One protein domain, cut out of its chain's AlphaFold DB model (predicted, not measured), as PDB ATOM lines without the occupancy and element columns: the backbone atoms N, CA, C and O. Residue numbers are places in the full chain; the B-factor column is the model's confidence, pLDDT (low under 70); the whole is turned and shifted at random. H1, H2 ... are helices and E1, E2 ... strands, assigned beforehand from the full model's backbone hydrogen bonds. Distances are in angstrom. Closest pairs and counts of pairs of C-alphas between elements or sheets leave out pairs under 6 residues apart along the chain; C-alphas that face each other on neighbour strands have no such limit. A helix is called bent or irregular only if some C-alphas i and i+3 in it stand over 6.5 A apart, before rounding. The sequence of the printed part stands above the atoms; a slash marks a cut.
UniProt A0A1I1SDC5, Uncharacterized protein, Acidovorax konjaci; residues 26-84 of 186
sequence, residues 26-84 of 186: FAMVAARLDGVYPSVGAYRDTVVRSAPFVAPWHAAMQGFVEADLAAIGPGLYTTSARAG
ATOM      1  N   PHE A  26     138.697  34.372 123.976       49.56
ATOM      2  CA  PHE A  26     139.106  33.276 124.831       49.56
ATOM      3  C   PHE A  26     140.527  32.768 124.575       49.56
ATOM      4  O   PHE A  26     141.143  32.317 125.523       49.56
ATOM      5  N   ALA A  27     141.117  32.847 123.380       46.38
ATOM      6  CA  ALA A  27     142.403  32.160 123.183       46.38
ATOM      7  C   ALA A  27     143.563  32.833 123.946       46.38
ATOM      8  O   ALA A  27     144.259  32.179 124.713       46.38
ATOM      9  N   MET A  28     143.739  34.147 123.784       54.88
ATOM     10  CA  MET A  28     144.813  34.906 124.441       54.88
ATOM     11  C   MET A  28     144.473  35.242 125.895       54.88
ATOM     12  O   MET A  28     145.309  35.076 126.779       54.88
ATOM     13  N   VAL A  29     143.241  35.693 126.166       62.91
ATOM     14  CA  VAL A  29     142.827  36.003 127.540       62.91
ATOM     15  C   VAL A  29     142.736  34.717 128.353       62.91
ATOM     16  O   VAL A  29     143.336  34.668 129.416       62.91
ATOM     17  N   ALA A  30     142.104  33.643 127.867       63.84
ATOM     18  CA  ALA A  30     142.015  32.418 128.667       63.84
ATOM     19  C   ALA A  30     143.351  31.674 128.783       63.84
ATOM     20  O   ALA A  30     143.588  31.098 129.834       63.84
ATOM     21  N   ALA A  31     144.252  31.730 127.789       70.19
ATOM     22  CA  ALA A  31     145.603  31.187 127.972       70.19
ATOM     23  C   ALA A  31     146.381  31.941 129.062       70.19
ATOM     24  O   ALA A  31     147.151  31.335 129.804       70.19
ATOM     25  N   ARG A  32     146.165  33.258 129.201       83.06
ATOM     26  CA  ARG A  32     146.757  34.044 130.292       83.06
ATOM     27  C   ARG A  32     146.152  33.708 131.649       83.06
ATOM     28  O   ARG A  32     146.882  33.710 132.629       83.06
ATOM     29  N   LEU A  33     144.853  33.450 131.746       85.25
ATOM     30  CA  LEU A  33     144.195  33.265 133.040       85.25
ATOM     31  C   LEU A  33     144.586  31.935 133.690       85.25
ATOM     32  O   LEU A  33     144.433  30.877 133.092       85.25
ATOM     33  N   ASP A  34     145.085  32.005 134.927       87.38
ATOM     34  CA  ASP A  34     145.488  30.839 135.731       87.38
ATOM     35  C   ASP A  34     146.570  29.946 135.092       87.38
ATOM     36  O   ASP A  34     146.783  28.804 135.503       87.38
ATOM     37  N   GLY A  35     147.301  30.482 134.111       90.19
ATOM     38  CA  GLY A  35     148.391  29.778 133.449       90.19
ATOM     39  C   GLY A  35     149.580  29.526 134.379       90.19
ATOM     40  O   GLY A  35     149.841  30.289 135.316       90.19
ATOM     41  N   VAL A  36     150.323  28.458 134.087       93.62
ATOM     42  CA  VAL A  36     151.581  28.099 134.749       93.62
ATOM     43  C   VAL A  36     152.668  27.935 133.692       93.62
ATOM     44  O   VAL A  36     152.470  27.252 132.690       93.62
ATOM     45  N   TYR A  37     153.824  28.553 133.925       95.00
ATOM     46  CA  TYR A  37     154.889  28.691 132.939       95.00
ATOM     47  C   TYR A  37     156.259  28.331 133.532       95.00
ATOM     48  O   TYR A  37     156.550  28.713 134.668       95.00
ATOM     49  N   PRO A  38     157.135  27.655 132.764       96.69
ATOM     50  CA  PRO A  38     158.460  27.227 133.227       96.69
ATOM     51  C   PRO A  38     159.507  28.355 133.232       96.69
ATOM     52  O   PRO A  38     160.655  28.150 133.609       96.69
ATOM     53  N   SER A  39     159.164  29.540 132.721       96.12
ATOM     54  CA  SER A  39     159.976  30.756 132.818       96.12
ATOM     55  C   SER A  39     159.179  31.973 132.350       96.12
ATOM     56  O   SER A  39     158.204  31.845 131.605       96.12
ATOM     57  N   VAL A  40     159.657  33.169 132.705       95.81
ATOM     58  CA  VAL A  40     159.167  34.442 132.146       95.81
ATOM     59  C   VAL A  40     159.289  34.463 130.616       95.81
ATOM     60  O   VAL A  40     158.384  34.923 129.923       95.81
ATOM     61  N   GLY A  41     160.388  33.924 130.072       96.38
ATOM     62  CA  GLY A  41     160.619  33.849 128.626       96.38
ATOM     63  C   GLY A  41     159.602  32.962 127.909       96.38
ATOM     64  O   GLY A  41     159.049  33.373 126.893       96.38
ATOM     65  N   ALA A  42     159.285  31.794 128.477       95.38
ATOM     66  CA  ALA A  42     158.274  30.900 127.920       95.38
ATOM     67  C   ALA A  42     156.903  31.585 127.840       95.38
ATOM     68  O   ALA A  42     156.261  31.534 126.795       95.38
ATOM     69  N   TYR A  43     156.487  32.286 128.900       94.19
ATOM     70  CA  TYR A  43     155.247  33.064 128.900       94.19
ATOM     71  C   TYR A  43     155.256  34.182 127.846       94.19
ATOM     72  O   TYR A  43     154.334  34.287 127.033       94.19
ATOM     73  N   ARG A  44     156.328  34.986 127.806       94.62
ATOM     74  CA  ARG A  44     156.496  36.060 126.818       94.62
ATOM     75  C   ARG A  44     156.353  35.540 125.395       94.62
ATOM     76  O   ARG A  44     155.625  36.136 124.611       94.62
ATOM     77  N   ASP A  45     157.087  34.488 125.051       93.31
ATOM     78  CA  ASP A  45     157.232  34.058 123.662       93.31
ATOM     79  C   ASP A  45     156.007  33.271 123.176       93.31
ATOM     80  O   ASP A  45     155.589  33.443 122.034       93.31
ATOM     81  N   THR A  46     155.392  32.458 124.043       90.56
ATOM     82  CA  THR A  46     154.242  31.617 123.660       90.56
ATOM     83  C   THR A  46     152.901  32.333 123.763       90.56
ATOM     84  O   THR A  46     152.022  32.081 122.937       90.56
ATOM     85  N   VAL A  47     152.738  33.237 124.732       89.50
ATOM     86  CA  VAL A  47     151.461  33.912 124.993       89.50
ATOM     87  C   VAL A  47     151.508  35.348 124.504       89.50
ATOM     88  O   VAL A  47     150.781  35.719 123.596       89.50
ATOM     89  N   VAL A  48     152.396  36.177 125.053       90.56
ATOM     90  CA  VAL A  48     152.333  37.623 124.784       90.56
ATOM     91  C   VAL A  48     152.742  37.950 123.346       90.56
ATOM     92  O   VAL A  48     152.022  38.661 122.653       90.56
ATOM     93  N   ARG A  49     153.871  37.419 122.867       91.19
ATOM     94  CA  ARG A  49     154.416  37.705 121.528       91.19
ATOM     95  C   ARG A  49     153.651  37.055 120.382       91.19
ATOM     96  O   ARG A  49     153.786  37.514 119.252       91.19
ATOM     97  N   SER A  50     152.859  36.023 120.659       89.00
ATOM     98  CA  SER A  50     151.992  35.398 119.657       89.00
ATOM     99  C   SER A  50     150.698  36.189 119.428       89.00
ATOM    100  O   SER A  50     149.965  35.910 118.478       89.00
ATOM    101  N   ALA A  51     150.414  37.199 120.260       86.44
ATOM    102  CA  ALA A  51     149.217  38.010 120.130       86.44
ATOM    103  C   ALA A  51     149.255  38.903 118.869       86.44
ATOM    104  O   ALA A  51     150.271  39.545 118.596       86.44
ATOM    105  N   PRO A  52     148.141  39.051 118.126       85.75
ATOM    106  CA  PRO A  52     148.137  39.814 116.871       85.75
ATOM    107  C   PRO A  52     148.443  41.309 117.041       85.75
ATOM    108  O   PRO A  52     148.839  41.978 116.094       85.75
ATOM    109  N   PHE A  53     148.219  41.845 118.242       87.00
ATOM    110  CA  PHE A  53     148.229  43.280 118.529       87.00
ATOM    111  C   PHE A  53     149.504  43.771 119.227       87.00
ATOM    112  O   PHE A  53     149.581  44.944 119.584       87.00
ATOM    113  N   VAL A  54     150.499  42.916 119.473       90.00
ATOM    114  CA  VAL A  54     151.719  43.328 120.198       90.00
ATOM    115  C   VAL A  54     152.863  43.766 119.284       90.00
ATOM    116  O   VAL A  54     153.929  44.132 119.773       90.00
ATOM    117  N   ALA A  55     152.670  43.720 117.965       89.38
ATOM    118  CA  ALA A  55     153.656  44.191 117.003       89.38
ATOM    119  C   ALA A  55     153.513  45.711 116.756       89.38
ATOM    120  O   ALA A  55     152.389  46.185 116.583       89.38
ATOM    121  N   PRO A  56     154.625  46.470 116.687       92.25
ATOM    122  CA  PRO A  56     156.003  46.028 116.915       92.25
ATOM    123  C   PRO A  56     156.309  45.804 118.405       92.25
ATOM    124  O   PRO A  56     155.816  46.520 119.274       92.25
ATOM    125  N   TRP A  57     157.181  44.835 118.700       93.31
ATOM    126  CA  TRP A  57     157.633  44.586 120.069       93.31
ATOM    127  C   TRP A  57     158.629  45.659 120.524       93.31
ATOM    128  O   TRP A  57     159.690  45.826 119.921       93.31
ATOM    129  N   HIS A  58     158.343  46.318 121.646       95.31
ATOM    130  CA  HIS A  58     159.265  47.244 122.303       95.31
ATOM    131  C   HIS A  58     159.926  46.593 123.521       95.31
ATOM    132  O   HIS A  58     159.275  45.879 124.277       95.31
ATOM    133  N   ALA A  59     161.209  46.881 123.773       95.12
ATOM    134  CA  ALA A  59     161.923  46.343 124.940       95.12
ATOM    135  C   ALA A  59     161.213  46.665 126.272       95.12
ATOM    136  O   ALA A  59     161.154  45.817 127.157       95.12
ATOM    137  N   ALA A  60     160.587  47.843 126.371       95.50
ATOM    138  CA  ALA A  60     159.797  48.259 127.531       95.50
ATOM    139  C   ALA A  60     158.554  47.382 127.799       95.50
ATOM    140  O   ALA A  60     158.075  47.345 128.930       95.50
ATOM    141  N   MET A  61     158.061  46.622 126.812       95.25
ATOM    142  CA  MET A  61     156.962  45.664 127.013       95.25
ATOM    143  C   MET A  61     157.366  44.484 127.903       95.25
ATOM    144  O   MET A  61     156.500  43.775 128.408       95.25
ATOM    145  N   GLN A  62     158.664  44.273 128.143       95.38
ATOM    146  CA  GLN A  62     159.137  43.256 129.080       95.38
ATOM    147  C   GLN A  62     158.590  43.491 130.499       95.38
ATOM    148  O   GLN A  62     158.185  42.534 131.154       95.38
ATOM    149  N   GLY A  63     158.470  44.751 130.935       93.69
ATOM    150  CA  GLY A  63     157.896  45.075 132.244       93.69
ATOM    151  C   GLY A  63     156.427  44.659 132.377       93.69
ATOM    152  O   GLY A  63     156.009  44.225 133.445       93.69
ATOM    153  N   PHE A  64     155.654  44.705 131.286       91.00
ATOM    154  CA  PHE A  64     154.280  44.190 131.266       91.00
ATOM    155  C   PHE A  64     154.237  42.669 131.471       91.00
ATOM    156  O   PHE A  64     153.401  42.177 132.222       91.00
ATOM    157  N   VAL A  65     155.156  41.925 130.843       93.19
ATOM    158  CA  VAL A  65     155.275  40.465 131.015       93.19
ATOM    159  C   VAL A  65     155.611  40.120 132.462       93.19
ATOM    160  O   VAL A  65     155.010  39.220 133.039       93.19
ATOM    161  N   GLU A  66     156.577  40.829 133.041       94.06
ATOM    162  CA  GLU A  66     157.053  40.583 134.403       94.06
ATOM    163  C   GLU A  66     156.000  40.939 135.451       94.06
ATOM    164  O   GLU A  66     155.796  40.168 136.383       94.06
ATOM    165  N   ALA A  67     155.281  42.051 135.272       91.31
ATOM    166  CA  ALA A  67     154.194  42.454 136.165       91.31
ATOM    167  C   ALA A  67     153.018  41.462 136.164       91.31
ATOM    168  O   ALA A  67     152.279  41.350 137.146       91.31
ATOM    169  N   ASP A  68     152.835  40.737 135.064       91.25
ATOM    170  CA  ASP A  68     151.760  39.765 134.927       91.25
ATOM    171  C   ASP A  68     152.101  38.388 135.499       91.25
ATOM    172  O   ASP A  68     151.233  37.523 135.515       91.25
ATOM    173  N   LEU A  69     153.331  38.163 135.973       93.44
ATOM    174  CA  LEU A  69     153.768  36.883 136.522       93.44
ATOM    175  C   LEU A  69     154.135  36.978 138.006       93.44
ATOM    176  O   LEU A  69     154.748  37.934 138.470       93.44
ATOM    177  N   ALA A  70     153.847  35.905 138.734       94.00
ATOM    178  CA  ALA A  70     154.282  35.669 140.101       94.00
ATOM    179  C   ALA A  70     154.987  34.309 140.193       94.00
ATOM    180  O   ALA A  70     154.515  33.317 139.636       94.00
ATOM    181  N   ALA A  71     156.113  34.240 140.904       94.69
ATOM    182  CA  ALA A  71     156.788  32.970 141.158       94.69
ATOM    183  C   ALA A  71     155.961  32.111 142.129       94.69
ATOM    184  O   ALA A  71     155.521  32.595 143.171       94.69
ATOM    185  N   ILE A  72     155.777  30.833 141.799       96.19
ATOM    186  CA  ILE A  72     155.082  29.844 142.645       96.19
ATOM    187  C   ILE A  72     155.977  28.668 143.050       96.19
ATOM    188  O   ILE A  72     155.564  27.805 143.818       96.19
ATOM    189  N   GLY A  73     157.214  28.638 142.557       94.56
ATOM    190  CA  GLY A  73     158.236  27.660 142.907       94.56
ATOM    191  C   GLY A  73     159.521  27.894 142.109       94.56
ATOM    192  O   GLY A  73     159.550  28.772 141.240       94.56
ATOM    193  N   PRO A  74     160.597  27.134 142.375       95.25
ATOM    194  CA  PRO A  74     161.835  27.232 141.608       95.25
ATOM    195  C   PRO A  74     161.579  27.029 140.109       95.25
ATOM    196  O   PRO A  74     161.139  25.962 139.690       95.25
ATOM    197  N   GLY A  75     161.827  28.068 139.307       92.44
ATOM    198  CA  GLY A  75     161.610  28.033 137.857       92.44
ATOM    199  C   GLY A  75     160.142  27.926 137.427       92.44
ATOM    200  O   GLY A  75     159.881  27.595 136.277       92.44
ATOM    201  N   LEU A  76     159.183  28.191 138.317       96.00
ATOM    202  CA  LEU A  76     157.760  28.076 138.013       96.00
ATOM    203  C   LEU A  76     157.035  29.385 138.313       96.00
ATOM    204  O   LEU A  76     157.115  29.922 139.419       96.00
ATOM    205  N   TYR A  77     156.295  29.871 137.322       96.19
ATOM    206  CA  TYR A  77     155.563  31.130 137.382       96.19
ATOM    207  C   TYR A  77     154.082  30.890 137.112       96.19
ATOM    208  O   TYR A  77     153.731  30.038 136.303       96.19
ATOM    209  N   THR A  78     153.216  31.660 137.760       94.38
ATOM    210  CA  THR A  78     151.785  31.746 137.451       94.38
ATOM    211  C   THR A  78     151.432  33.174 137.078       94.38
ATOM    212  O   THR A  78     152.147  34.096 137.464       94.38
ATOM    213  N   THR A  79     150.340  33.379 136.355       92.00
ATOM    214  CA  THR A  79     149.864  34.731 136.076       92.00
ATOM    215  C   THR A  79     149.191  35.370 137.287       92.00
ATOM    216  O   THR A  79     148.512  34.717 138.086       92.00
ATOM    217  N   SER A  80     149.371  36.682 137.420       84.88
ATOM    218  CA  SER A  80     148.668  37.520 138.393       84.88
ATOM    219  C   SER A  80     147.176  37.623 138.053       84.88
ATOM    220  O   SER A  80     146.336  37.758 138.944       84.88
ATOM    221  N   ALA A  81     146.830  37.528 136.766       78.50
ATOM    222  CA  ALA A  81     145.455  37.516 136.288       78.50
ATOM    223  C   ALA A  81     144.772  36.157 136.548       78.50
ATOM    224  O   ALA A  81     145.125  35.134 135.962       78.50
ATOM    225  N   ARG A  82     143.746  36.168 137.407       82.44
ATOM    226  CA  ARG A  82     142.934  34.993 137.774       82.44
ATOM    227  C   ARG A  82     141.621  34.971 137.009       82.44
ATOM    228  O   ARG A  82     140.979  36.019 136.896       82.44
ATOM    229  N   ALA A  83     141.167  33.800 136.552       79.56
ATOM    230  CA  ALA A  83     139.923  33.689 135.787       79.56
ATOM    231  C   ALA A  83     138.714  34.195 136.576       79.56
ATOM    232  O   ALA A  83     137.890  34.927 136.031       79.56
ATOM    233  N   GLY A  84     138.644  33.885 137.876       76.69
ATOM    234  CA  GLY A  84     137.575  34.377 138.748       76.69
ATOM    235  C   GLY A  84     137.523  35.907 138.813       76.69
ATOM    236  O   GLY A  84     136.460  36.502 138.638       76.69
TER     237      GLY A  84
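This is residues 26 to 84 of the 186 residues of an uncharacterized protein of Acidovorax konjaci (UniProt A0A1I1SDC5). Helix H2 lies in the middle of a small fold, with H3 crossing it nearly at a right angle and a two-stranded hairpin, E1 and E2, beyond the end of H2 where residues 40 to 43 lie. H1 lies off to another side, near Val 47 of H2, and the loop through Pro 56 lies at the far end from the hairpin's turn. The printed part has 59 residues with three named helices and two named strands, in the order H1, H2, H3, E1, E2. The sheet, E1 - E2, is antiparallel, and the class is mixed, helices and strands. The whole is compact, with a radius of gyration of the C-alphas of 11.0 A and spans of 32 by 24 by 15 A.

H1, residues 26 to 32, and H2, residues 40 to 48, form a helical hairpin. They only just touch, with 3 pairs of C-alphas within 8 A, the closest being those of Met 28 and Val 47 at 6.7 A. They run opposite ways at a shallow tilt of 11 degrees. H3, residues 59 to 67, touches H2 and is about perpendicular to it, at 79 degrees. Their closest C-alphas are those of Arg 44 and Val 65, 6.2 A apart. E1, residues 69 to 73, and E2, residues 76 to 79, form an antiparallel hairpin, with 144 degrees between their directions. N 70 and O 78, at 2.8 A, and N 72 and O 76, at 2.9 A, are within hydrogen-bond range. Residues 36 to 37 make a short antiparallel pairing with residues 77 to 78 of E2. The closest C-alphas of H2 and E2 are those of Val 40 and Tyr 77, 7.2 A apart. H1 is apart from H3 and E1, and H3 is apart from E2. In H1 and H2 every O i to N i+4 pair is within hydrogen-bond range; in H3, 3 of 5 are.

H1 begins with C-alpha 26 at (139.106, 33.276, 124.831) and is 9.4 A long from first to last C-alpha. H2, from Val 40 to Val 48, measures 10.5 A; it is neither bent nor irregular, but only just: C-alphas 45 and 48 are 6.2 A apart. H3, from Ala 59 at (161.923, 46.343, 124.940) to Ala 67, measures 14.2 A. E1, from Leu 69 to Gly 73, measures 12.1 A. E2, from Leu 76, measures 10.5 A and ends with C-alpha 79 at (149.864, 34.731, 136.076).

The two C-alphas farthest apart are those of Pro 56 and Gly 73, at 31.9 A. The printed part has no cut. The links from H3 to E1 and from E1 to E2 are tight, those from H1 to H2 and from H2 to H3 are short, and there is no long link. Mean pLDDT of the printed part is 88.0, and residues 26 to 30 are under 70.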